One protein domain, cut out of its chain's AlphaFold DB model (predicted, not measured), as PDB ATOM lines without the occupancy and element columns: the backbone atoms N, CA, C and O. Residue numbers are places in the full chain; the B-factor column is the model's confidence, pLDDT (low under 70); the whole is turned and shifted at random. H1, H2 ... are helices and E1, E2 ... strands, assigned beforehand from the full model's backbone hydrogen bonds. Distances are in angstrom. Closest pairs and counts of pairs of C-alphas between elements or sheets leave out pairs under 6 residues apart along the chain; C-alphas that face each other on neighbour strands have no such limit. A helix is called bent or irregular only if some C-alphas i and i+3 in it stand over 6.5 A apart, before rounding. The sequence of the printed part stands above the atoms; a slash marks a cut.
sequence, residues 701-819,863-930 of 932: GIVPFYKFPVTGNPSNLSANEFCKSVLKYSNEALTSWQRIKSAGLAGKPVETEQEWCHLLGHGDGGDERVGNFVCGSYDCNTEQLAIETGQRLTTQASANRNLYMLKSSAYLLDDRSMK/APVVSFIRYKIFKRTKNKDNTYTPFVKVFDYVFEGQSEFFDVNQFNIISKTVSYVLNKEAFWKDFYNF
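What this domain is: This is residues 701 to 819 and 863 to 930 of the 932 residues of an uncharacterized protein of Chitinophaga sp. CF118 (UniProt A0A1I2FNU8). A long, twisted sheet of three strands, E3, E4 and E5, is covered on one face by two helices, H4 and H5, that run along the strands. At one end of this two-layered slab lie H1, H2 and H3, with the small hairpin of E1 and E2 between H2 and the first residues of H4; at the other end H6 makes a corner with H5, and the E4 to E5 link reaches far out. The printed part has 187 residues, with six named helices and five named strands in the order H1 H2 H3 E1 E2 H4 E3 E4 E5 H5 H6; the class is mixed, helices and strands, and both sheets are antiparallel. The whole is only just compact, close to loose, with a radius of gyration of the C-alphas of 18.9 A, and elongated, spanning 58 by 33 by 26 A.

Where its parts are: E3 is residues 804 to 812, 26.2 A long, from C-alpha 804 at (66.268, 195.147, 157.440). E4 is residues 866 to 875, 26.6 A, and E5 residues 888 to 896, 24.8 A. H4, residues 778 to 795, measures 25.0 A, and H5, residues 904 to 918, 20.9 A. E1 is residues 754 to 758 and E2 residues 773 to 777. H2 is residues 719 to 729, H3 residues 731 to 740. H1, residues 701 to 705, begins with C-alpha 701 at (91.067, 214.696, 149.736) and is irregular: C-alphas 701 and 704 are 7.1 A apart. H6, residues 920 to 930, ends with C-alpha 930 at (68.620, 172.252, 144.088).

How they stand to each other: The sheet's order is E3, E4, E5. N 807 and O 872 of E3 and E4 are within hydrogen-bond range at 2.8 A, as are N 871 and O 893 of E4 and E5, a hairpin, at 2.8 A. H4 lies over E4 and E5 at a height over the sheet of 10.3 A, H5 over E5 on the same face at 11.7 A. H4 and H5 touch, closest at the C-alphas of Gly 790 and Ser 911, 4.3 A, and run the same way at a shallow tilt of 33 degrees, only just short of steep. H5 touches H6 with residues 912 to 916 alone, closest at the C-alphas of Tyr 916 and Phe 923, 5.2 A. In the hairpin E1 and E2, N 755 and O 776 are 2.8 A apart, within hydrogen-bond range. The closest C-alphas of H2 and E1, Asn 720 and Gln 754, are 4.8 A apart. H2 and H3 touch only at the corner, closest at the C-alphas of Leu 727 and Leu 734, 5.0 A. H3 only grazes the large sheet, with residues 733 to 740, and H1 touches no helix. Every O i to N i+4 pair is within hydrogen-bond range in H2, H3, H4, H5 and H6; in H1 0 of 1 is, beside 1 of 2 O i to N i+3 pairs.

The domain as a whole: The two C-alphas farthest apart, those of Gly 747 and Asp 881, are 61.2 A apart. Residues 820 to 862 are not printed, and C-alphas 819 and 863 across the cut are 10.9 A apart. The links H1 to H2, H3 to E1, E1 to E2 and E4 to E5 are long. The mean pLDDT of the printed part is 80.6; it is under 70 in 30 residues, among them 742 to 751, 815 to 819 and 924 to 930.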
ATOM      1  N   GLY A 701      91.441 213.531 148.938       82.75
ATOM      2  CA  GLY A 701      91.067 214.696 149.736       82.75
ATOM      3  C   GLY A 701      91.552 214.661 151.185       82.75
ATOM      4  O   GLY A 701      91.568 215.710 151.823       82.75
ATOM      5  N   ILE A 702      91.967 213.494 151.699       80.50
ATOM      6  CA  ILE A 702      92.535 213.365 153.052       80.50
ATOM      7  C   ILE A 702      94.064 213.337 153.093       80.50
ATOM      8  O   ILE A 702      94.628 213.591 154.155       80.50
ATOM      9  N   VAL A 703      94.746 213.101 151.964       82.56
ATOM     10  CA  VAL A 703      96.223 213.079 151.897       82.56
ATOM     11  C   VAL A 703      96.871 214.315 152.547       82.56
ATOM     12  O   VAL A 703      97.795 214.119 153.335       82.56
ATOM     13  N   PRO A 704      96.394 215.561 152.327       80.38
ATOM     14  CA  PRO A 704      97.021 216.755 152.904       80.38
ATOM     15  C   PRO A 704      96.941 216.876 154.435       80.38
ATOM     16  O   PRO A 704      97.573 217.768 154.998       80.38
ATOM     17  N   PHE A 705      96.157 216.035 155.120       74.69
ATOM     18  CA  PHE A 705      96.026 216.065 156.583       74.69
ATOM     19  C   PHE A 705      97.026 215.137 157.295       74.69
ATOM     20  O   PHE A 705      97.265 215.286 158.498       74.69
ATOM     21  N   TYR A 706      97.654 214.219 156.556       74.00
ATOM     22  CA  TYR A 706      98.659 213.299 157.078       74.00
ATOM     23  C   TYR A 706     100.074 213.891 157.019       74.00
ATOM     24  O   TYR A 706     100.423 214.647 156.115       74.00
ATOM     25  N   LYS A 707     100.926 213.524 157.986       71.81
ATOM     26  CA  LYS A 707     102.320 214.013 158.072       71.81
ATOM     27  C   LYS A 707     103.307 213.324 157.134       71.81
ATOM     28  O   LYS A 707     104.463 213.736 157.075       71.81
ATOM     29  N   PHE A 708     102.888 212.267 156.448       74.81
ATOM     30  CA  PHE A 708     103.777 211.417 155.670       74.81
ATOM     31  C   PHE A 708     103.594 211.612 154.159       74.81
ATOM     32  O   PHE A 708     102.469 211.819 153.698       74.81
ATOM     33  N   PRO A 709     104.672 211.518 153.359       79.69
ATOM     34  CA  PRO A 709     104.566 211.605 151.911       79.69
ATOM     35  C   PRO A 709     103.930 210.322 151.363       79.69
ATOM     36  O   PRO A 709     104.598 209.297 151.214       79.69
ATOM     37  N   VAL A 710     102.634 210.394 151.055       78.62
ATOM     38  CA  VAL A 710     101.927 209.372 150.275       78.62
ATOM     39  C   VAL A 710     102.514 209.358 148.864       78.62
ATOM     40  O   VAL A 710     102.417 210.344 148.135       78.62
ATOM     41  N   THR A 711     103.142 208.252 148.470       70.69
ATOM     42  CA  THR A 711     103.728 208.117 147.130       70.69
ATOM     43  C   THR A 711     102.655 207.701 146.128       70.69
ATOM     44  O   THR A 711     102.335 206.521 146.058       70.69
ATOM     45  N   GLY A 712     102.111 208.650 145.368       68.12
ATOM     46  CA  GLY A 712     101.134 208.396 144.306       68.12
ATOM     47  C   GLY A 712     100.646 209.696 143.663       68.12
ATOM     48  O   GLY A 712     100.965 210.787 144.138       68.12
ATOM     49  N   ASN A 713      99.866 209.605 142.583       73.44
ATOM     50  CA  ASN A 713      99.161 210.770 142.037       73.44
ATOM     51  C   ASN A 713      97.915 211.044 142.898       73.44
ATOM     52  O   ASN A 713      97.048 210.168 142.932       73.44
ATOM     53  N   PRO A 714      97.763 212.225 143.538       67.69
ATOM     54  CA  PRO A 714      96.633 212.498 144.419       67.69
ATOM     55  C   PRO A 714      95.276 212.158 143.798       67.69
ATOM     56  O   PRO A 714      94.504 211.451 144.428       67.69
ATOM     57  N   SER A 715      95.000 212.556 142.549       72.38
ATOM     58  CA  SER A 715      93.675 212.356 141.930       72.38
ATOM     59  C   SER A 715      93.285 210.893 141.676       72.38
ATOM     60  O   SER A 715      92.121 210.621 141.396       72.38
ATOM     61  N   ASN A 716      94.231 209.956 141.777       79.06
ATOM     62  CA  ASN A 716      94.017 208.519 141.613       79.06
ATOM     63  C   ASN A 716      94.827 207.719 142.648       79.06
ATOM     64  O   ASN A 716      95.455 206.720 142.305       79.06
ATOM     65  N   LEU A 717      94.823 208.153 143.913       85.94
ATOM     66  CA  LEU A 717      95.521 207.444 144.985       85.94
ATOM     67  C   LEU A 717      95.032 205.991 145.100       85.94
ATOM     68  O   LEU A 717      93.867 205.748 145.434       85.94
ATOM     69  N   SER A 718      95.923 205.017 144.899       91.12
ATOM     70  CA  SER A 718      95.592 203.620 145.175       91.12
ATOM     71  C   SER A 718      95.643 203.315 146.676       91.12
ATOM     72  O   SER A 718      96.489 203.821 147.418       91.12
ATOM     73  N   ALA A 719      94.759 202.425 147.129       91.69
ATOM     74  CA  ALA A 719      94.805 201.886 148.486       91.69
ATOM     75  C   ALA A 719      96.145 201.169 148.760       91.69
ATOM     76  O   ALA A 719      96.689 201.269 149.855       91.69
ATOM     77  N   ASN A 720      96.739 200.533 147.741       90.75
ATOM     78  CA  ASN A 720      98.074 199.927 147.799       90.75
ATOM     79  C   ASN A 720      99.172 200.933 148.184       90.75
ATOM     80  O   ASN A 720      99.953 200.672 149.099       90.75
ATOM     81  N   GLU A 721      99.241 202.076 147.499       89.69
ATOM     82  CA  GLU A 721     100.195 203.150 147.801       89.69
ATOM     83  C   GLU A 721      99.930 203.768 149.176       89.69
ATOM     84  O   GLU A 721     100.874 204.022 149.928       89.69
ATOM     85  N   PHE A 722      98.657 203.966 149.533       90.56
ATOM     86  CA  PHE A 722      98.274 204.510 150.832       90.56
ATOM     87  C   PHE A 722      98.692 203.585 151.985       90.56
ATOM     88  O   PHE A 722      99.426 204.021 152.869       90.56
ATOM     89  N   CYS A 723      98.322 202.301 151.939       90.19
ATOM     90  CA  CYS A 723      98.673 201.298 152.950       90.19
ATOM     91  C   CYS A 723     100.188 201.180 153.140       90.19
ATOM     92  O   CYS A 723     100.696 201.267 154.259       90.19
ATOM     93  N   LYS A 724     100.931 201.064 152.030       88.38
ATOM     94  CA  LYS A 724     102.400 200.986 152.044       88.38
ATOM     95  C   LYS A 724     103.037 202.260 152.597       88.38
ATOM     96  O   LYS A 724     104.077 202.174 153.240       88.38
ATOM     97  N   SER A 725     102.419 203.422 152.391       88.75
ATOM     98  CA  SER A 725     102.878 204.682 152.980       88.75
ATOM     99  C   SER A 725     102.604 204.726 154.492       88.75
ATOM    100  O   SER A 725     103.525 204.994 155.258       88.75
ATOM    101  N   VAL A 726     101.394 204.378 154.944       88.00
ATOM    102  CA  VAL A 726     101.034 204.300 156.377       88.00
ATOM    103  C   VAL A 726     101.976 203.356 157.127       88.00
ATOM    104  O   VAL A 726     102.659 203.779 158.057       88.00
ATOM    105  N   LEU A 727     102.101 202.107 156.672       87.38
ATOM    106  CA  LEU A 727     102.941 201.081 157.306       87.38
ATOM    107  C   LEU A 727     104.449 201.392 157.249       87.38
ATOM    108  O   LEU A 727     105.216 200.827 158.025       87.38
ATOM    109  N   LYS A 728     104.891 202.279 156.347       87.50
ATOM    110  CA  LYS A 728     106.287 202.739 156.264       87.50
ATOM    111  C   LYS A 728     106.601 203.874 157.243       87.50
ATOM    112  O   LYS A 728     107.748 203.994 157.668       87.50
ATOM    113  N   TYR A 729     105.627 204.731 157.551       87.38
ATOM    114  CA  TYR A 729     105.852 205.960 158.324       87.38
ATOM    115  C   TYR A 729     105.178 205.967 159.708       87.38
ATOM    116  O   TYR A 729     105.447 206.874 160.493       87.38
ATOM    117  N   SER A 730     104.347 204.968 160.026       86.31
ATOM    118  CA  SER A 730     103.743 204.747 161.347       86.31
ATOM    119  C   SER A 730     104.277 203.460 161.976       86.31
ATOM    120  O   SER A 730     103.946 202.354 161.541       86.31
ATOM    121  N   ASN A 731     105.092 203.596 163.026       85.38
ATOM    122  CA  ASN A 731     105.592 202.448 163.787       85.38
ATOM    123  C   ASN A 731     104.452 201.721 164.516       85.38
ATOM    124  O   ASN A 731     104.516 200.511 164.713       85.38
ATOM    125  N   GLU A 732     103.406 202.440 164.904       85.81
ATOM    126  CA  GLU A 732     102.244 201.954 165.636       85.81
ATOM    127  C   GLU A 732     101.293 201.189 164.712       85.81
ATOM    128  O   GLU A 732     100.844 200.100 165.087       85.81
ATOM    129  N   ALA A 733     101.079 201.663 163.477       85.19
ATOM    130  CA  ALA A 733     100.323 200.908 162.482       85.19
ATOM    131  C   ALA A 733     101.101 199.655 162.053       85.19
ATOM    132  O   ALA A 733     100.517 198.576 161.964       85.19
ATOM    133  N   LEU A 734     102.426 199.762 161.887       85.62
ATOM    134  CA  LEU A 734     103.312 198.626 161.621       85.62
ATOM    135  C   LEU A 734     103.331 197.615 162.783       85.62
ATOM    136  O   LEU A 734     103.246 196.414 162.549       85.62
ATOM    137  N   THR A 735     103.368 198.079 164.034       83.12
ATOM    138  CA  THR A 735     103.297 197.221 165.231       83.12
ATOM    139  C   THR A 735     101.920 196.567 165.358       83.12
ATOM    140  O   THR A 735     101.816 195.404 165.738       83.12
ATOM    141  N   SER A 736     100.845 197.285 165.026       80.19
ATOM    142  CA  SER A 736      99.483 196.739 164.997       80.19
ATOM    143  C   SER A 736      99.346 195.666 163.918       80.19
ATOM    144  O   SER A 736      98.847 194.579 164.196       80.19
ATOM    145  N   TRP A 737      99.884 195.922 162.723       82.31
ATOM    146  CA  TRP A 737      99.987 194.957 161.632       82.31
ATOM    147  C   TRP A 737     100.766 193.703 162.056       82.31
ATOM    148  O   TRP A 737     100.266 192.592 161.909       82.31
ATOM    149  N   GLN A 738     101.941 193.868 162.671       79.12
ATOM    150  CA  GLN A 738     102.783 192.780 163.197       79.12
ATOM    151  C   GLN A 738     102.168 192.011 164.383       79.12
ATOM    152  O   GLN A 738     102.671 190.949 164.734       79.12
ATOM    153  N   ARG A 739     101.101 192.525 165.012       74.38
ATOM    154  CA  ARG A 739     100.306 191.805 166.029       74.38
ATOM    155  C   ARG A 739      99.116 191.048 165.439       74.38
ATOM    156  O   ARG A 739      98.624 190.124 166.078       74.38
ATOM    157  N   ILE A 740      98.626 191.471 164.274       71.19
ATOM    158  CA  ILE A 740      97.536 190.811 163.539       71.19
ATOM    159  C   ILE A 740      98.105 189.679 162.679       71.19
ATOM    160  O   ILE A 740      97.542 188.590 162.636       71.19
ATOM    161  N   LYS A 741      99.244 189.917 162.023       70.56
ATOM    162  CA  LYS A 741      99.982 188.896 161.281       70.56
ATOM    163  C   LYS A 741     100.786 188.008 162.222       70.56
ATOM    164  O   LYS A 741     101.429 188.493 163.147       70.56
ATOM    165  N   SER A 742     100.772 186.705 161.946       55.84
ATOM    166  CA  SER A 742     101.566 185.695 162.651       55.84
ATOM    167  C   SER A 742     103.036 186.115 162.733       55.84
ATOM    168  O   SER A 742     103.602 186.546 161.728       55.84
ATOM    169  N   ALA A 743     103.669 185.955 163.899       44.28
ATOM    170  CA  ALA A 743     104.985 186.539 164.191       44.28
ATOM    171  C   ALA A 743     106.087 186.208 163.154       44.28
ATOM    172  O   ALA A 743     106.931 187.054 162.868       44.28
ATOM    173  N   GLY A 744     106.033 185.030 162.519       46.28
ATOM    174  CA  GLY A 744     106.949 184.620 161.442       46.28
ATOM    175  C   GLY A 744     106.828 185.385 160.110       46.28
ATOM    176  O   GLY A 744     107.636 185.157 159.212       46.28
ATOM    177  N   LEU A 745     105.854 186.291 159.948       45.25
ATOM    178  CA  LEU A 745     105.708 187.168 158.771       45.25
ATOM    179  C   LEU A 745     106.230 188.602 159.004       45.25
ATOM    180  O   LEU A 745     106.176 189.435 158.093       45.25
ATOM    181  N   ALA A 746     106.751 188.906 160.198       42.97
ATOM    182  CA  ALA A 746     107.251 190.232 160.552       42.97
ATOM    183  C   ALA A 746     108.451 190.654 159.677       42.97
ATOM    184  O   ALA A 746     109.581 190.221 159.885       42.97
ATOM    185  N   GLY A 747     108.200 191.532 158.700       44.44
ATOM    186  CA  GLY A 747     109.221 192.100 157.808       44.44
ATOM    187  C   GLY A 747     108.890 192.015 156.317       44.44
ATOM    188  O   GLY A 747     109.519 192.711 155.520       44.44
ATOM    189  N   LYS A 748     107.887 191.223 155.917       52.34
ATOM    190  CA  LYS A 748     107.375 191.258 154.541       52.34
ATOM    191  C   LYS A 748     106.492 192.495 154.298       52.34
ATOM    192  O   LYS A 748     105.792 192.924 155.218       52.34
ATOM    193  N   PRO A 749     106.469 193.056 153.073       54.56
ATOM    194  CA  PRO A 749     105.425 193.995 152.676       54.56
ATOM    195  C   PRO A 749     104.058 193.293 152.634       54.56
ATOM    196  O   PRO A 749     103.986 192.067 152.589       54.56
ATOM    197  N   VAL A 750     102.983 194.084 152.595       60.81
ATOM    198  CA  VAL A 750     101.605 193.616 152.362       60.81
ATOM    199  C   VAL A 750     101.572 192.670 151.149       60.81
ATOM    200  O   VAL A 750     101.859 193.111 150.035       60.81
ATOM    201  N   GLU A 751     101.276 191.381 151.373       68.44
ATOM    202  CA  GLU A 751     101.327 190.352 150.318       68.44
ATOM    203  C   GLU A 751     100.111 190.404 149.377       68.44
ATOM    204  O   GLU A 751     100.256 190.114 148.190       68.44
ATOM    205  N   THR A 752      98.936 190.816 149.869       75.94
ATOM    206  CA  THR A 752      97.715 190.983 149.065       75.94
ATOM    207  C   THR A 752      97.554 192.398 148.514       75.94
ATOM    208  O   THR A 752      97.940 193.392 149.135       75.94
ATOM    209  N   GLU A 753      96.943 192.513 147.334       86.56
ATOM    210  CA  GLU A 753      96.571 193.816 146.786       86.56
ATOM    211  C   GLU A 753      95.531 194.494 147.684       86.56
ATOM    212  O   GLU A 753      94.580 193.867 148.150       86.56
ATOM    213  N   GLN A 754      95.715 195.790 147.927       91.50
ATOM    214  CA  GLN A 754      94.788 196.605 148.705       91.50
ATOM    215  C   GLN A 754      93.807 197.336 147.781       91.50
ATOM    216  O   GLN A 754      94.227 198.012 146.836       91.50
ATOM    217  N   GLU A 755      92.517 197.280 148.107       92.00
ATOM    218  CA  GLU A 755      91.446 198.042 147.462       92.00
ATOM    219  C   GLU A 755      90.814 199.049 148.448       92.00
ATOM    220  O   GLU A 755      90.879 198.902 149.673       92.00
ATOM    221  N   TRP A 756      90.191 200.101 147.907       92.75
ATOM    222  CA  TRP A 756      89.332 200.990 148.690       92.75
ATOM    223  C   TRP A 756      87.975 200.312 148.889       92.75
ATOM    224  O   TRP A 756      87.111 200.354 148.013       92.75
ATOM    225  N   CYS A 757      87.808 199.672 150.041       90.56
ATOM    226  CA  CYS A 757      86.585 198.993 150.438       90.56
ATOM    227  C   CYS A 757      85.563 200.033 150.915       90.56
ATOM    228  O   CYS A 757      85.842 200.816 151.830       90.56
ATOM    229  N   HIS A 758      84.373 200.040 150.317       89.19
ATOM    230  CA  HIS A 758      83.217 200.747 150.875       89.19
ATOM    231  C   HIS A 758      82.786 200.074 152.184       89.19
ATOM    232  O   HIS A 758      82.738 198.859 152.228       89.19
ATOM    233  N   LEU A 759      82.372 200.796 153.226       85.69
ATOM    234  CA  LEU A 759      81.747 200.174 154.410       85.69
ATOM    235  C   LEU A 759      80.267 199.848 154.165       85.69
ATOM    236  O   LEU A 759      79.713 198.928 154.766       85.69
ATOM    237  N   LEU A 760      79.619 200.593 153.278       83.25
ATOM    238  CA  LEU A 760      78.317 200.300 152.696       83.25
ATOM    239  C   LEU A 760      78.475 200.441 151.181       83.25
ATOM    240  O   LEU A 760      78.791 201.537 150.712       83.25
ATOM    241  N   GLY A 761      78.302 199.359 150.417       80.19
ATOM    242  CA  GLY A 761      78.450 199.402 148.963       80.19
ATOM    243  C   GLY A 761      77.509 200.411 148.290       80.19
ATOM    244  O   GLY A 761      76.363 200.594 148.710       80.19
ATOM    245  N   HIS A 762      77.973 201.034 147.199       75.12
ATOM    246  CA  HIS A 762      77.224 202.052 146.439       75.12
ATOM    247  C   HIS A 762      75.787 201.612 146.092       75.12
ATOM    248  O   HIS A 762      74.824 202.353 146.284       75.12
ATOM    249  N   GLY A 763      75.626 200.367 145.630       69.75
ATOM    250  CA  GLY A 763      74.325 199.796 145.256       69.75
ATOM    251  C   GLY A 763      73.351 199.576 146.423       69.75
ATOM    252  O   GLY A 763      72.152 199.444 146.182       69.75
ATOM    253  N   ASP A 764      73.837 199.580 147.669       67.12
ATOM    254  CA  ASP A 764      73.025 199.456 148.889       67.12
ATOM    255  C   ASP A 764      72.779 200.812 149.581       67.12
ATOM    256  O   ASP A 764      72.232 200.857 150.685       67.12
ATOM    257  N   GLY A 765      73.138 201.925 148.929       71.06
ATOM    258  CA  GLY A 765      72.901 203.283 149.426       71.06
ATOM    259  C   GLY A 765      74.047 203.884 150.240       71.06
ATOM    260  O   GLY A 765      73.842 204.906 150.893       71.06
ATOM    261  N   GLY A 766      75.240 203.283 150.203       79.44
ATOM    262  CA  GLY A 766      76.454 203.982 150.612       79.44
ATOM    263  C   GLY A 766      76.871 205.029 149.577       79.44
ATOM    264  O   GLY A 766      76.713 204.841 148.374       79.44
ATOM    265  N   ASP A 767      77.397 206.146 150.051       81.25
ATOM    266  CA  ASP A 767      77.849 207.286 149.261       81.25
ATOM    267  C   ASP A 767      79.379 207.328 149.131       81.25
ATOM    268  O   ASP A 767      80.124 206.746 149.926       81.25
ATOM    269  N   GLU A 768      79.846 208.026 148.096       85.00
ATOM    270  CA  GLU A 768      81.261 208.153 147.741       85.00
ATOM    271  C   GLU A 768      81.941 209.211 148.624       85.00
ATOM    272  O   GLU A 768      82.179 210.346 148.218       85.00
ATOM    273  N   ARG A 769      82.201 208.852 149.885       82.88
ATOM    274  CA  ARG A 769      82.749 209.754 150.908       82.88
ATOM    275  C   ARG A 769      83.829 209.094 151.756       82.88
ATOM    276  O   ARG A 769      83.797 207.891 151.997       82.88
ATOM    277  N   VAL A 770      84.714 209.915 152.318       80.00
ATOM    278  CA  VAL A 770      85.805 209.494 153.216       80.00
ATOM    279  C   VAL A 770      85.306 208.579 154.341       80.00
ATOM    280  O   VAL A 770      85.825 207.486 154.528       80.00
ATOM    281  N   GLY A 771      84.243 208.978 155.049       79.75
ATOM    282  CA  GLY A 771      83.667 208.195 156.151       79.75
ATOM    283  C   GLY A 771      82.958 206.893 155.745       79.75
ATOM    284  O   GLY A 771      82.412 206.217 156.611       79.75
ATOM    285  N   ASN A 772      82.921 206.557 154.451       85.69
ATOM    286  CA  ASN A 772      82.443 205.277 153.926       85.69
ATOM    287  C   ASN A 772      83.586 204.434 153.323       85.69
ATOM    288  O   ASN A 772      83.305 203.364 152.798       85.69
ATOM    289  N   PHE A 773      84.848 204.869 153.385       89.94
ATOM    290  CA  PHE A 773      85.980 204.154 152.789       89.94
ATOM    291  C   PHE A 773      87.002 203.687 153.820       89.94
ATOM    292  O   PHE A 773      87.419 204.443 154.696       89.94
ATOM    293  N   VAL A 774      87.483 202.457 153.637       91.56
ATOM    294  CA  VAL A 774      88.702 201.950 154.274       91.56
ATOM    295  C   VAL A 774      89.620 201.298 153.248       91.56
ATOM    296  O   VAL A 774      89.180 200.751 152.241       91.56
ATOM    297  N   CYS A 775      90.918 201.364 153.504       92.69
ATOM    298  CA  CYS A 775      91.927 200.610 152.786       92.69
ATOM    299  C   CYS A 775      92.039 199.220 153.422       92.69
ATOM    300  O   CYS A 775      92.421 199.099 154.589       92.69
ATOM    301  N   GLY A 776      91.686 198.193 152.651       91.56
ATOM    302  CA  GLY A 776      91.738 196.793 153.064       91.56
ATOM    303  C   GLY A 776      92.178 195.882 151.922       91.56
ATOM    304  O   GLY A 776      92.285 196.313 150.774       91.56
ATOM    305  N   SER A 777      92.435 194.618 152.240       90.31
ATOM    306  CA  SER A 777      92.754 193.570 151.260       90.31
ATOM    307  C   SER A 777      91.643 193.354 150.222       90.31
ATOM    308  O   SER A 777      90.457 193.412 150.547       90.31
ATOM    309  N   TYR A 778      92.020 192.990 148.996       88.31
ATOM    310  CA  TYR A 778      91.111 192.477 147.961       88.31
ATOM    311  C   TYR A 778      90.198 191.354 148.487       88.31
ATOM    312  O   TYR A 778      88.995 191.309 148.215       88.31
ATOM    313  N   ASP A 779      90.772 190.456 149.284       87.31
ATOM    314  CA  ASP A 779      90.092 189.320 149.896       87.31
ATOM    315  C   ASP A 779      88.999 189.764 150.875       87.31
ATOM    316  O   ASP A 779      87.871 189.286 150.772       87.31
ATOM    317  N   CYS A 780      89.252 190.760 151.736       88.12
ATOM    318  CA  CYS A 780      88.213 191.291 152.628       88.12
ATOM    319  C   CYS A 780      87.108 192.061 151.875       88.12
ATOM    320  O   CYS A 780      85.956 192.054 152.307       88.12
ATOM    321  N   ASN A 781      87.413 192.683 150.728       87.38
ATOM    322  CA  ASN A 781      86.391 193.265 149.844       87.38
ATOM    323  C   ASN A 781      85.513 192.166 149.206       87.38
ATOM    324  O   ASN A 781      84.299 192.308 149.067       87.38
ATOM    325  N   THR A 782      86.120 191.027 148.869       87.38
ATOM    326  CA  THR A 782      85.425 189.849 148.323       87.38
ATOM    327  C   THR A 782      84.571 189.149 149.393       87.38
ATOM    328  O   THR A 782      83.452 188.712 149.116       87.38
ATOM    329  N   GLU A 783      85.041 189.123 150.638       89.06
ATOM    330  CA  GLU A 783      84.317 188.631 151.814       89.06
ATOM    331  C   GLU A 783      83.123 189.516 152.185       89.06
ATOM    332  O   GLU A 783      82.011 189.024 152.394       89.06
ATOM    333  N   GLN A 784      83.301 190.838 152.151       89.56
ATOM    334  CA  GLN A 784      82.195 191.788 152.206       89.56
ATOM    335  C   GLN A 784      81.177 191.534 151.088       89.56
ATOM    336  O   GLN A 784      79.975 191.487 151.355       89.56
ATOM    337  N   LEU A 785      81.633 191.343 149.845       88.06
ATOM    338  CA  LEU A 785      80.751 191.093 148.706       88.06
ATOM    339  C   LEU A 785      79.929 189.807 148.883       88.06
ATOM    340  O   LEU A 785      78.784 189.769 148.429       88.06
ATOM    341  N   ALA A 786      80.438 188.789 149.582       86.69
ATOM    342  CA  ALA A 786      79.659 187.605 149.946       86.69
ATOM    343  C   ALA A 786      78.473 187.967 150.860       86.69
ATOM    344  O   ALA A 786      77.332 187.579 150.592       86.69
ATOM    345  N   ILE A 787      78.725 188.769 151.902       88.75
ATOM    346  CA  ILE A 787      77.709 189.242 152.857       88.75
ATOM    347  C   ILE A 787      76.678 190.128 152.149       88.75
ATOM    348  O   ILE A 787      75.472 189.927 152.304       88.75
ATOM    349  N   GLU A 788      77.140 191.084 151.339       86.69
ATOM    350  CA  GLU A 788      76.275 191.954 150.543       86.69
ATOM    351  C   GLU A 788      75.447 191.153 149.531       86.69
ATOM    352  O   GLU A 788      74.272 191.447 149.345       86.69
ATOM    353  N   THR A 789      75.999 190.107 148.911       86.06
ATOM    354  CA  THR A 789      75.269 189.262 147.951       86.06
ATOM    355  C   THR A 789      74.143 188.484 148.631       86.06
ATOM    356  O   THR A 789      72.993 188.589 148.201       86.06
ATOM    357  N   GLY A 790      74.427 187.782 149.734       84.75
ATOM    358  CA  GLY A 790      73.397 187.079 150.513       84.75
ATOM    359  C   GLY A 790      72.322 188.027 151.064       84.75
ATOM    360  O   GLY A 790      71.123 187.721 151.059       84.75
ATOM    361  N   GLN A 791      72.730 189.241 151.456       86.44
ATOM    362  CA  GLN A 791      71.804 190.308 151.818       86.44
ATOM    363  C   GLN A 791      70.933 190.718 150.627       86.44
ATOM    364  O   GLN A 791      69.713 190.705 150.756       86.44
ATOM    365  N   ARG A 792      71.515 191.076 149.478       83.81
ATOM    366  CA  ARG A 792      70.790 191.596 148.305       83.81
ATOM    367  C   ARG A 792      69.784 190.587 147.762       83.81
ATOM    368  O   ARG A 792      68.630 190.963 147.559       83.81
ATOM    369  N   LEU A 793      70.185 189.320 147.613       81.44
ATOM    370  CA  LEU A 793      69.302 188.220 147.199       81.44
ATOM    371  C   LEU A 793      68.041 188.149 148.074       81.44
ATOM    372  O   LEU A 793      66.933 187.996 147.565       81.44
ATOM    373  N   THR A 794      68.191 188.352 149.384       77.44
ATOM    374  CA  THR A 794      67.071 188.291 150.331       77.44
ATOM    375  C   THR A 794      66.264 189.590 150.415       77.44
ATOM    376  O   THR A 794      65.030 189.575 150.441       77.44
ATOM    377  N   THR A 795      66.934 190.740 150.507       78.69
ATOM    378  CA  THR A 795      66.295 192.022 150.835       78.69
ATOM    379  C   THR A 795      65.713 192.718 149.611       78.69
ATOM    380  O   THR A 795      64.643 193.317 149.729       78.69
ATOM    381  N   GLN A 796      66.333 192.590 148.431       72.44
ATOM    382  CA  GLN A 796      65.815 193.167 147.184       72.44
ATOM    383  C   GLN A 796      64.644 192.365 146.599       72.44
ATOM    384  O   GLN A 796      63.811 192.931 145.891       72.44
ATOM    385  N   ALA A 797      64.544 191.069 146.920       67.94
ATOM    386  CA  ALA A 797      63.353 190.269 146.641       67.94
ATOM    387  C   ALA A 797      62.145 190.727 147.484       67.94
ATOM    388  O   ALA A 797      60.999 190.640 147.036       67.94
ATOM    389  N   SER A 798      62.389 191.256 148.690       67.75
ATOM    390  CA  SER A 798      61.332 191.748 149.572       67.75
ATOM    391  C   SER A 798      60.767 193.094 149.095       67.75
ATOM    392  O   SER A 798      61.497 194.055 148.857       67.75
ATOM    393  N   ALA A 799      59.438 193.206 149.028       70.19
ATOM    394  CA  ALA A 799      58.758 194.452 148.659       70.19
ATOM    395  C   ALA A 799      58.901 195.578 149.711       70.19
ATOM    396  O   ALA A 799      58.454 196.698 149.482       70.19
ATOM    397  N   ASN A 800      59.493 195.292 150.876       71.88
ATOM    398  CA  ASN A 800      59.506 196.185 152.028       71.88
ATOM    399  C   ASN A 800      60.926 196.344 152.595       71.88
ATOM    400  O   ASN A 800      61.297 195.721 153.592       71.88
ATOM    401  N   ARG A 801      61.709 197.228 151.962       69.88
ATOM    402  CA  ARG A 801      63.109 197.538 152.324       69.88
ATOM    403  C   ARG A 801      63.295 197.890 153.810       69.88
ATOM    404  O   ARG A 801      64.348 197.622 154.373       69.88
ATOM    405  N   ASN A 802      62.255 198.412 154.465       80.19
ATOM    406  CA  ASN A 802      62.263 198.808 155.877       80.19
ATOM    407  C   ASN A 802      62.381 197.646 156.884       80.19
ATOM    408  O   ASN A 802      62.507 197.917 158.081       80.19
ATOM    409  N   LEU A 803      62.310 196.380 156.452       86.62
ATOM    410  CA  LEU A 803      62.412 195.201 157.328       86.62
ATOM    411  C   LEU A 803      63.837 194.918 157.832       86.62
ATOM    412  O   LEU A 803      63.993 194.214 158.832       86.62
ATOM    413  N   TYR A 804      64.864 195.461 157.175       86.75
ATOM    414  CA  TYR A 804      66.268 195.147 157.440       86.75
ATOM    415  C   TYR A 804      67.094 196.412 157.689       86.75
ATOM    416  O   TYR A 804      66.797 197.475 157.152       86.75
ATOM    417  N   MET A 805      68.141 196.288 158.504       87.00
ATOM    418  CA  MET A 805      69.130 197.338 158.751       87.00
ATOM    419  C   MET A 805      70.520 196.705 158.810       87.00
ATOM    420  O   MET A 805      70.786 195.858 159.666       87.00
ATOM    421  N   LEU A 806      71.407 197.138 157.917       85.94
ATOM    422  CA  LEU A 806      72.825 196.798 157.942       85.94
ATOM    423  C   LEU A 806      73.582 197.800 158.823       85.94
ATOM    424  O   LEU A 806      73.362 199.007 158.737       85.94
ATOM    425  N   LYS A 807      74.508 197.302 159.643       88.38
ATOM    426  CA  LYS A 807      75.566 198.093 160.275       88.38
ATOM    427  C   LYS A 807      76.907 197.388 160.098       88.38
ATOM    428  O   LYS A 807      77.204 196.426 160.808       88.38
ATOM    429  N   SER A 808      77.720 197.906 159.190       87.00
ATOM    430  CA  SER A 808      79.159 197.667 159.145       87.00
ATOM    431  C   SER A 808      79.881 198.506 160.210       87.00
ATOM    432  O   SER A 808      79.335 199.467 160.768       87.00
ATOM    433  N   SER A 809      81.098 198.113 160.575       86.62
ATOM    434  CA  SER A 809      81.990 198.854 161.476       86.62
ATOM    435  C   SER A 809      83.424 198.383 161.244       86.62
ATOM    436  O   SER A 809      83.716 197.209 161.467       86.62
ATOM    437  N   ALA A 810      84.306 199.277 160.802       87.06
ATOM    438  CA  ALA A 810      85.734 198.999 160.690       87.06
ATOM    439  C   ALA A 810      86.467 199.315 162.000       87.06
ATOM    440  O   ALA A 810      86.168 200.301 162.674       87.06
ATOM    441  N   TYR A 811      87.448 198.484 162.327       86.06
ATOM    442  CA  TYR A 811      88.433 198.702 163.378       86.06
ATOM    443  C   TYR A 811      89.757 199.008 162.682       86.06
ATOM    444  O   TYR A 811      90.313 198.119 162.046       86.06
ATOM    445  N   LEU A 812      90.226 200.253 162.735       87.31
ATOM    446  CA  LEU A 812      91.447 200.680 162.039       87.31
ATOM    447  C   LEU A 812      92.716 200.121 162.709       87.31
ATOM    448  O   LEU A 812      92.646 199.560 163.806       87.31
ATOM    449  N   LEU A 813      93.865 200.216 162.039       82.75
ATOM    450  CA  LEU A 813      95.167 200.074 162.703       82.75
ATOM    451  C   LEU A 813      95.361 201.242 163.686       82.75
ATOM    452  O   LEU A 813      94.856 202.340 163.456       82.75
ATOM    453  N   ASP A 814      96.076 201.006 164.787       77.56
ATOM    454  CA  ASP A 814      96.402 202.064 165.748       77.56
ATOM    455  C   ASP A 814      97.497 202.960 165.168       77.56
ATOM    456  O   ASP A 814      98.601 202.489 164.914       77.56
ATOM    457  N   ASP A 815      97.193 204.235 164.952       69.75
ATOM    458  CA  ASP A 815      98.081 205.179 164.267       69.75
ATOM    459  C   ASP A 815      98.481 206.358 165.174       69.75
ATOM    460  O   ASP A 815      98.858 207.432 164.717       69.75
ATOM    461  N   ARG A 816      98.371 206.199 166.502       67.25
ATOM    462  CA  ARG A 816      98.436 207.320 167.462       67.25
ATOM    463  C   ARG A 816      99.772 208.076 167.557       67.25
ATOM    464  O   ARG A 816      99.805 209.133 168.190       67.25
ATOM    465  N   SER A 817     100.853 207.617 166.921       55.69
ATOM    466  CA  SER A 817     102.065 208.437 166.728       55.69
ATOM    467  C   SER A 817     101.924 209.461 165.607       55.69
ATOM    468  O   SER A 817     102.564 210.519 165.665       55.69
ATOM    469  N   MET A 818     101.030 209.221 164.643       54.91
ATOM    470  CA  MET A 818     100.563 210.218 163.691       54.91
ATOM    471  C   MET A 818      99.638 211.210 164.388       54.91
ATOM    472  O   MET A 818      98.448 211.343 164.116       54.91
ATOM    473  N   LYS A 819     100.263 212.037 165.234       51.41
ATOM    474  CA  LYS A 819      99.807 213.401 165.468       51.41
ATOM    475  C   LYS A 819      99.517 213.994 164.092       51.41
ATOM    476  O   LYS A 819     100.467 214.305 163.369       51.41
ATOM    477  N   ALA A 863      94.913 206.761 160.143       81.12
ATOM    478  CA  ALA A 863      94.802 206.358 158.752       81.12
ATOM    479  C   ALA A 863      93.685 205.302 158.578       81.12
ATOM    480  O   ALA A 863      93.617 204.351 159.360       81.12
ATOM    481  N   PRO A 864      92.834 205.395 157.536       87.00
ATOM    482  CA  PRO A 864      91.740 204.454 157.278       87.00
ATOM    483  C   PRO A 864      92.206 203.072 156.777       87.00
ATOM    484  O   PRO A 864      91.500 202.433 156.003       87.00
ATOM    485  N   VAL A 865      93.380 202.585 157.192       89.62
ATOM    486  CA  VAL A 865      93.810 201.198 156.957       89.62
ATOM    487  C   VAL A 865      93.124 200.314 157.993       89.62
ATOM    488  O   VAL A 865      93.301 200.503 159.197       89.62
ATOM    489  N   VAL A 866      92.295 199.374 157.541       90.88
ATOM    490  CA  VAL A 866      91.460 198.567 158.439       90.88
ATOM    491  C   VAL A 866      92.193 197.324 158.947       90.88
ATOM    492  O   VAL A 866      92.824 196.626 158.168       90.88
ATOM    493  N   SER A 867      92.074 197.032 160.245       85.38
ATOM    494  CA  SER A 867      92.497 195.782 160.899       85.38
ATOM    495  C   SER A 867      91.436 194.687 160.752       85.38
ATOM    496  O   SER A 867      91.727 193.571 160.330       85.38
ATOM    497  N   PHE A 868      90.183 195.015 161.084       87.25
ATOM    498  CA  PHE A 868      89.031 194.106 161.052       87.25
ATOM    499  C   PHE A 868      87.778 194.853 160.594       87.25
ATOM    500  O   PHE A 868      87.584 196.005 160.988       87.25
ATOM    501  N   ILE A 869      86.882 194.199 159.853       88.19
ATOM    502  CA  ILE A 869      85.541 194.735 159.573       88.19
ATOM    503  C   ILE A 869      84.488 193.836 160.223       88.19
ATOM    504  O   ILE A 869      84.601 192.612 160.242       88.19
ATOM    505  N   ARG A 870      83.453 194.455 160.795       90.88
ATOM    506  CA  ARG A 870      82.342 193.778 161.463       90.88
ATOM    507  C   ARG A 870      81.006 194.119 160.826       90.88
ATOM    508  O   ARG A 870      80.587 195.273 160.868       90.88
ATOM    509  N   TYR A 871      80.312 193.105 160.319       90.12
ATOM    510  CA  TYR A 871      78.993 193.213 159.699       90.12
ATOM    511  C   TYR A 871      77.911 192.708 160.646       90.12
ATOM    512  O   TYR A 871      77.910 191.550 161.056       90.12
ATOM    513  N   LYS A 872      76.953 193.577 160.970       90.94
ATOM    514  CA  LYS A 872      75.743 193.230 161.720       90.94
ATOM    515  C   LYS A 872      74.526 193.478 160.858       90.94
ATOM    516  O   LYS A 872      74.322 194.606 160.415       90.94
ATOM    517  N   ILE A 873      73.686 192.463 160.692       90.00
ATOM    518  CA  ILE A 873      72.386 192.633 160.042       90.00
ATOM    519  C   ILE A 873      71.304 192.469 161.099       90.00
ATOM    520  O   ILE A 873      71.266 191.487 161.849       90.00
ATOM    521  N   PHE A 874      70.433 193.466 161.167       91.19
ATOM    522  CA  PHE A 874      69.268 193.492 162.027       91.19
ATOM    523  C   PHE A 874      68.016 193.303 161.175       91.19
ATOM    524  O   PHE A 874      67.901 193.871 160.089       91.19
ATOM    525  N   LYS A 875      67.063 192.531 161.689       91.00
ATOM    526  CA  LYS A 875      65.753 192.290 161.086       91.00
ATOM    527  C   LYS A 875      64.673 192.757 162.055       91.00
ATOM    528  O   LYS A 875      64.814 192.612 163.268       91.00
ATOM    529  N   ARG A 876      63.580 193.286 161.520       92.88
ATOM    530  CA  ARG A 876      62.317 193.459 162.243       92.88
ATOM    531  C   ARG A 876      61.176 192.852 161.445       92.88
ATOM    532  O   ARG A 876      61.235 192.754 160.221       92.88
ATOM    533  N   THR A 877      60.142 192.428 162.150       90.06
ATOM    534  CA  THR A 877      58.896 191.923 161.571       90.06
ATOM    535  C   THR A 877      57.865 193.044 161.481       90.06
ATOM    536  O   THR A 877      57.903 194.007 162.247       90.06
ATOM    537  N   LYS A 878      56.936 192.915 160.532       89.81
ATOM    538  CA  LYS A 878      55.729 193.739 160.469       89.81
ATOM    539  C   LYS A 878      54.617 193.016 161.237       89.81
ATOM    540  O   LYS A 878      54.386 191.832 161.003       89.81
ATOM    541  N   ASN A 879      53.973 193.714 162.161       89.19
ATOM    542  CA  ASN A 879      52.866 193.215 162.969       89.19
ATOM    543  C   ASN A 879      51.543 193.240 162.175       89.19
ATOM    544  O   ASN A 879      51.442 193.885 161.127       89.19
ATOM    545  N   LYS A 880      50.505 192.554 162.685       92.50
ATOM    546  CA  LYS A 880      49.170 192.496 162.049       92.50
ATOM    547  C   LYS A 880      48.499 193.874 161.914       92.50
ATOM    548  O   LYS A 880      47.748 194.093 160.974       92.50
ATOM    549  N   ASP A 881      48.809 194.799 162.817       93.75
ATOM    550  CA  ASP A 881      48.341 196.195 162.852       93.75
ATOM    551  C   ASP A 881      49.132 197.144 161.919       93.75
ATOM    552  O   ASP A 881      48.945 198.357 161.951       93.75
ATOM    553  N   ASN A 882      50.018 196.602 161.077       88.62
ATOM    554  CA  ASN A 882      50.991 197.315 160.242       88.62
ATOM    555  C   ASN A 882      52.143 198.032 160.973       88.62
ATOM    556  O   ASN A 882      53.003 198.593 160.286       88.62
ATOM    557  N   THR A 883      52.234 197.971 162.305       91.94
ATOM    558  CA  THR A 883      53.422 198.446 163.037       91.94
ATOM    559  C   THR A 883      54.629 197.534 162.776       91.94
ATOM    560  O   THR A 883      54.516 196.477 162.151       91.94
ATOM    561  N   TYR A 884      55.815 197.933 163.240       90.81
ATOM    562  CA  TYR A 884      57.025 197.113 163.155       90.81
ATOM    563  C   TYR A 884      57.567 196.813 164.548       90.81
ATOM    564  O   TYR A 884      57.573 197.684 165.417       90.81
ATOM    565  N   THR A 885      58.089 195.603 164.741       92.81
ATOM    566  CA  THR A 885      58.839 195.258 165.953       92.81
ATOM    567  C   THR A 885      60.174 196.021 166.032       92.81
ATOM    568  O   THR A 885      60.657 196.558 165.025       92.81
ATOM    569  N   PRO A 886      60.804 196.097 167.220       92.94
ATOM    570  CA  PRO A 886      62.177 196.578 167.348       92.94
ATOM    571  C   PRO A 886      63.157 195.756 166.497       92.94
ATOM    572  O   PRO A 886      62.952 194.566 166.262       92.94
ATOM    573  N   PHE A 887      64.251 196.380 166.063       92.56
ATOM    574  CA  PHE A 887      65.305 195.702 165.306       92.56
ATOM    575  C   PHE A 887      66.044 194.662 166.163       92.56
ATOM    576  O   PHE A 887      66.774 195.011 167.091       92.56
ATOM    577  N   VAL A 888      65.911 193.383 165.805       90.50
ATOM    578  CA  VAL A 888      66.639 192.260 166.410       90.50
ATOM    579  C   VAL A 888      67.864 191.937 165.555       90.50
ATOM    580  O   VAL A 888      67.766 191.810 164.337       90.50
ATOM    581  N   LYS A 889      69.036 191.798 166.180       92.62
ATOM    582  CA  LYS A 889      70.281 191.421 165.493       92.62
ATOM    583  C   LYS A 889      70.239 189.937 165.116       92.62
ATOM    584  O   LYS A 889      70.271 189.097 166.010       92.62
ATOM    585  N   VAL A 890      70.208 189.629 163.820       88.62
ATOM    586  CA  VAL A 890      70.131 188.250 163.300       88.62
ATOM    587  C   VAL A 890      71.469 187.729 162.773       88.62
ATOM    588  O   VAL A 890      71.726 186.536 162.866       88.62
ATOM    589  N   PHE A 891      72.355 188.612 162.301       89.38
ATOM    590  CA  PHE A 891      73.712 188.281 161.847       89.38
ATOM    591  C   PHE A 891      74.737 189.188 162.547       89.38
ATOM    592  O   PHE A 891      74.454 190.367 162.773       89.38
ATOM    593  N   ASP A 892      75.907 188.658 162.915       89.88
ATOM    594  CA  ASP A 892      77.007 189.411 163.542       89.88
ATOM    595  C   ASP A 892      78.347 188.723 163.249       89.88
ATOM    596  O   ASP A 892      78.749 187.806 163.963       89.88
ATOM    597  N   TYR A 893      79.017 189.156 162.184       86.88
ATOM    598  CA  TYR A 893      80.258 188.566 161.691       86.88
ATOM    599  C   TYR A 893      81.424 189.550 161.772       86.88
ATOM    600  O   TYR A 893      81.225 190.758 161.637       86.88
ATOM    601  N   VAL A 894      82.635 189.038 162.001       87.50
ATOM    602  CA  VAL A 894      83.884 189.809 162.051       87.50
ATOM    603  C   VAL A 894      84.919 189.075 161.215       87.50
ATOM    604  O   VAL A 894      85.135 187.889 161.448       87.50
ATOM    605  N   PHE A 895      85.565 189.791 160.304       85.69
ATOM    606  CA  PHE A 895      86.645 189.278 159.468       85.69
ATOM    607  C   PHE A 895      87.837 190.238 159.447       85.69
ATOM    608  O   PHE A 895      87.740 191.394 159.874       85.69
ATOM    609  N   GLU A 896      88.984 189.738 158.998       85.75
ATOM    610  CA  GLU A 896      90.220 190.509 158.882       85.75
ATOM    611  C   GLU A 896      90.117 191.484 157.706       85.75
ATOM    612  O   GLU A 896      89.897 191.087 156.568       85.75
ATOM    613  N   GLY A 897      90.339 192.775 157.965       85.50
ATOM    614  CA  GLY A 897      90.432 193.795 156.915       85.50
ATOM    615  C   GLY A 897      91.700 193.665 156.061       85.50
ATOM    616  O   GLY A 897      91.886 194.408 155.103       85.50
ATOM    617  N   GLN A 898      92.581 192.734 156.432       85.38
ATOM    618  CA  GLN A 898      93.878 192.461 155.819       85.38
ATOM    619  C   GLN A 898      94.045 190.968 155.551       85.38
ATOM    620  O   GLN A 898      95.126 190.417 155.765       85.38
ATOM    621  N   SER A 899      92.968 190.297 155.137       79.94
ATOM    622  CA  SER A 899      93.027 188.885 154.774       79.94
ATOM    623  C   SER A 899      94.080 188.646 153.680       79.94
ATOM    624  O   SER A 899      94.338 189.489 152.816       79.94
ATOM    625  N   GLU A 900      94.731 187.489 153.760       76.88
ATOM    626  CA  GLU A 900      95.695 187.009 152.760       76.88
ATOM    627  C   GLU A 900      95.041 186.148 151.670       76.88
ATOM    628  O   GLU A 900      95.701 185.800 150.691       76.88
ATOM    629  N   PHE A 901      93.779 185.752 151.871       71.81
ATOM    630  CA  PHE A 901      93.067 184.814 151.008       71.81
ATOM    631  C   PHE A 901      91.582 184.722 151.378       71.81
ATOM    632  O   PHE A 901      91.224 184.549 152.547       71.81
ATOM    633  N   PHE A 902      90.720 184.743 150.368       76.00
ATOM    634  CA  PHE A 902      89.306 184.405 150.490       76.00
ATOM    635  C   PHE A 902      88.832 183.634 149.247       76.00
ATOM    636  O   PHE A 902      88.846 184.164 148.135       76.00
ATOM    637  N   ASP A 903      88.444 182.366 149.411       80.12
ATOM    638  CA  ASP A 903      88.049 181.505 148.287       80.12
ATOM    639  C   ASP A 903      86.541 181.483 147.981       80.12
ATOM    640  O   ASP A 903      85.692 181.988 148.718       80.12
ATOM    641  N   VAL A 904      86.201 180.864 146.846       76.12
ATOM    642  CA  VAL A 904      84.819 180.705 146.369       76.12
ATOM    643  C   VAL A 904      83.944 179.878 147.324       76.12
ATOM    644  O   VAL A 904      82.733 180.085 147.383       76.12
ATOM    645  N   ASN A 905      84.532 178.982 148.121       76.88
ATOM    646  CA  ASN A 905      83.812 178.179 149.104       76.88
ATOM    647  C   ASN A 905      83.456 179.039 150.320       76.88
ATOM    648  O   ASN A 905      82.313 179.018 150.767       76.88
ATOM    649  N   GLN A 906      84.399 179.845 150.814       78.56
ATOM    650  CA  GLN A 906      84.166 180.832 151.870       78.56
ATOM    651  C   GLN A 906      83.128 181.873 151.419       78.56
ATOM    652  O   GLN A 906      82.181 182.145 152.162       78.56
ATOM    653  N   PHE A 907      83.222 182.365 150.175       87.50
ATOM    654  CA  PHE A 907      82.215 183.237 149.557       87.50
ATOM    655  C   PHE A 907      80.824 182.593 149.579       87.50
ATOM    656  O   PHE A 907      79.866 183.180 150.089       87.50
ATOM    657  N   ASN A 908      80.710 181.363 149.071       80.88
ATOM    658  CA  ASN A 908      79.443 180.642 149.006       80.88
ATOM    659  C   ASN A 908      78.878 180.347 150.403       80.88
ATOM    660  O   ASN A 908      77.695 180.596 150.633       80.88
ATOM    661  N   ILE A 909      79.702 179.896 151.355       82.88
ATOM    662  CA  ILE A 909      79.294 179.620 152.741       82.88
ATOM    663  C   ILE A 909      78.765 180.890 153.412       82.88
ATOM    664  O   ILE A 909      77.673 180.859 153.983       82.88
ATOM    665  N   ILE A 910      79.481 182.014 153.329       86.56
ATOM    666  CA  ILE A 910      79.062 183.272 153.966       86.56
ATOM    667  C   ILE A 910      77.799 183.828 153.300       86.56
ATOM    668  O   ILE A 910      76.829 184.133 153.997       86.56
ATOM    669  N   SER A 911      77.760 183.882 151.965       87.88
ATOM    670  CA  SER A 911      76.603 184.365 151.202       87.88
ATOM    671  C   SER A 911      75.342 183.535 151.486       87.88
ATOM    672  O   SER A 911      74.301 184.082 151.860       87.88
ATOM    673  N   LYS A 912      75.439 182.198 151.430       83.88
ATOM    674  CA  LYS A 912      74.327 181.283 151.746       83.88
ATOM    675  C   LYS A 912      73.921 181.352 153.225       83.88
ATOM    676  O   LYS A 912      72.724 181.329 153.507       83.88
ATOM    677  N   THR A 913      74.870 181.510 154.155       85.38
ATOM    678  CA  THR A 913      74.573 181.704 155.591       85.38
ATOM    679  C   THR A 913      73.778 182.986 155.823       85.38
ATOM    680  O   THR A 913      72.782 182.962 156.545       85.38
ATOM    681  N   VAL A 914      74.157 184.097 155.182       89.06
ATOM    682  CA  VAL A 914      73.400 185.355 155.266       89.06
ATOM    683  C   VAL A 914      71.996 185.182 154.685       89.06
ATOM    684  O   VAL A 914      71.029 185.546 155.354       89.06
ATOM    685  N   SER A 915      71.847 184.559 153.511       86.44
ATOM    686  CA  SER A 915      70.523 184.283 152.929       86.44
ATOM    687  C   SER A 915      69.633 183.440 153.852       86.44
ATOM    688  O   SER A 915      68.485 183.807 154.096       86.44
ATOM    689  N   TYR A 916      70.165 182.363 154.441       85.44
ATOM    690  CA  TYR A 916      69.443 181.522 155.406       85.44
ATOM    691  C   TYR A 916      69.009 182.295 156.661       85.44
ATOM    692  O   TYR A 916      67.856 182.213 157.089       85.44
ATOM    693  N   VAL A 917      69.913 183.090 157.239       85.75
ATOM    694  CA  VAL A 917      69.648 183.893 158.443       85.75
ATOM    695  C   VAL A 917      68.594 184.974 158.188       85.75
ATOM    696  O   VAL A 917      67.768 185.260 159.061       85.75
ATOM    697  N   LEU A 918      68.591 185.576 156.999       86.06
ATOM    698  CA  LEU A 918      67.629 186.614 156.642       86.06
ATOM    699  C   LEU A 918      66.283 186.038 156.186       86.06
ATOM    700  O   LEU A 918      65.247 186.610 156.538       86.06
ATOM    701  N   ASN A 919      66.258 184.913 155.468       83.06
ATOM    702  CA  ASN A 919      65.032 184.263 155.003       83.06
ATOM    703  C   ASN A 919      65.169 182.731 154.904       83.06
ATOM    704  O   ASN A 919      65.308 182.173 153.815       83.06
ATOM    705  N   LYS A 920      65.047 182.057 156.059       79.50
ATOM    706  CA  LYS A 920      64.977 180.591 156.184       79.50
ATOM    707  C   LYS A 920      64.045 179.934 155.162       79.50
ATOM    708  O   LYS A 920      64.407 178.918 154.591       79.50
ATOM    709  N   GLU A 921      62.847 180.484 154.957       70.75
ATOM    710  CA  GLU A 921      61.808 179.875 154.113       70.75
ATOM    711  C   GLU A 921      62.196 179.887 152.630       70.75
ATOM    712  O   GLU A 921      62.070 178.863 151.958       70.75
ATOM    713  N   ALA A 922      62.726 181.010 152.128       68.94
ATOM    714  CA  ALA A 922      63.252 181.068 150.764       68.94
ATOM    715  C   ALA A 922      64.524 180.228 150.611       68.94
ATOM    716  O   ALA A 922      64.629 179.493 149.639       68.94
ATOM    717  N   PHE A 923      65.440 180.253 151.590       72.00
ATOM    718  CA  PHE A 923      66.612 179.375 151.562       72.00
ATOM    719  C   PHE A 923      66.205 177.902 151.478       72.00
ATOM    720  O   PHE A 923      66.727 177.191 150.631       72.00
ATOM    721  N   TRP A 924      65.267 177.440 152.312       68.50
ATOM    722  CA  TRP A 924      64.807 176.052 152.273       68.50
ATOM    723  C   TRP A 924      64.141 175.704 150.944       68.50
ATOM    724  O   TRP A 924      64.348 174.602 150.452       68.50
ATOM    725  N   LYS A 925      63.405 176.637 150.331       66.69
ATOM    726  CA  LYS A 925      62.820 176.440 149.001       66.69
ATOM    727  C   LYS A 925      63.883 176.351 147.901       66.69
ATOM    728  O   LYS A 925      63.843 175.423 147.103       66.69
ATOM    729  N   ASP A 926      64.844 177.269 147.880       62.88
ATOM    730  CA  ASP A 926      65.932 177.286 146.894       62.88
ATOM    731  C   ASP A 926      66.888 176.094 147.074       62.88
ATOM    732  O   ASP A 926      67.434 175.585 146.102       62.88
ATOM    733  N   PHE A 927      67.073 175.632 148.314       61.53
ATOM    734  CA  PHE A 927      67.821 174.422 148.661       61.53
ATOM    735  C   PHE A 927      67.069 173.159 148.222       61.53
ATOM    736  O   PHE A 927      67.671 172.271 147.631       61.53
ATOM    737  N   TYR A 928      65.753 173.090 148.456       58.97
ATOM    738  CA  TYR A 928      64.916 171.979 147.999       58.97
ATOM    739  C   TYR A 928      64.972 171.851 146.469       58.97
ATOM    740  O   TYR A 928      65.354 170.799 145.977       58.97
ATOM    741  N   ASN A 929      64.743 172.950 145.738       54.00
ATOM    742  CA  ASN A 929      64.818 173.023 144.267       54.00
ATOM    743  C   ASN A 929      66.232 172.793 143.675       54.00
ATOM    744  O   ASN A 929      66.410 172.892 142.462       54.00
ATOM    745  N   PHE A 930      67.260 172.611 144.510       49.47
ATOM    746  CA  PHE A 930      68.620 172.252 144.088       49.47
ATOM    747  C   PHE A 930      68.909 170.756 144.300       49.47
ATOM    748  O   PHE A 930      69.759 170.194 143.615       49.47
TER     749      PHE A 930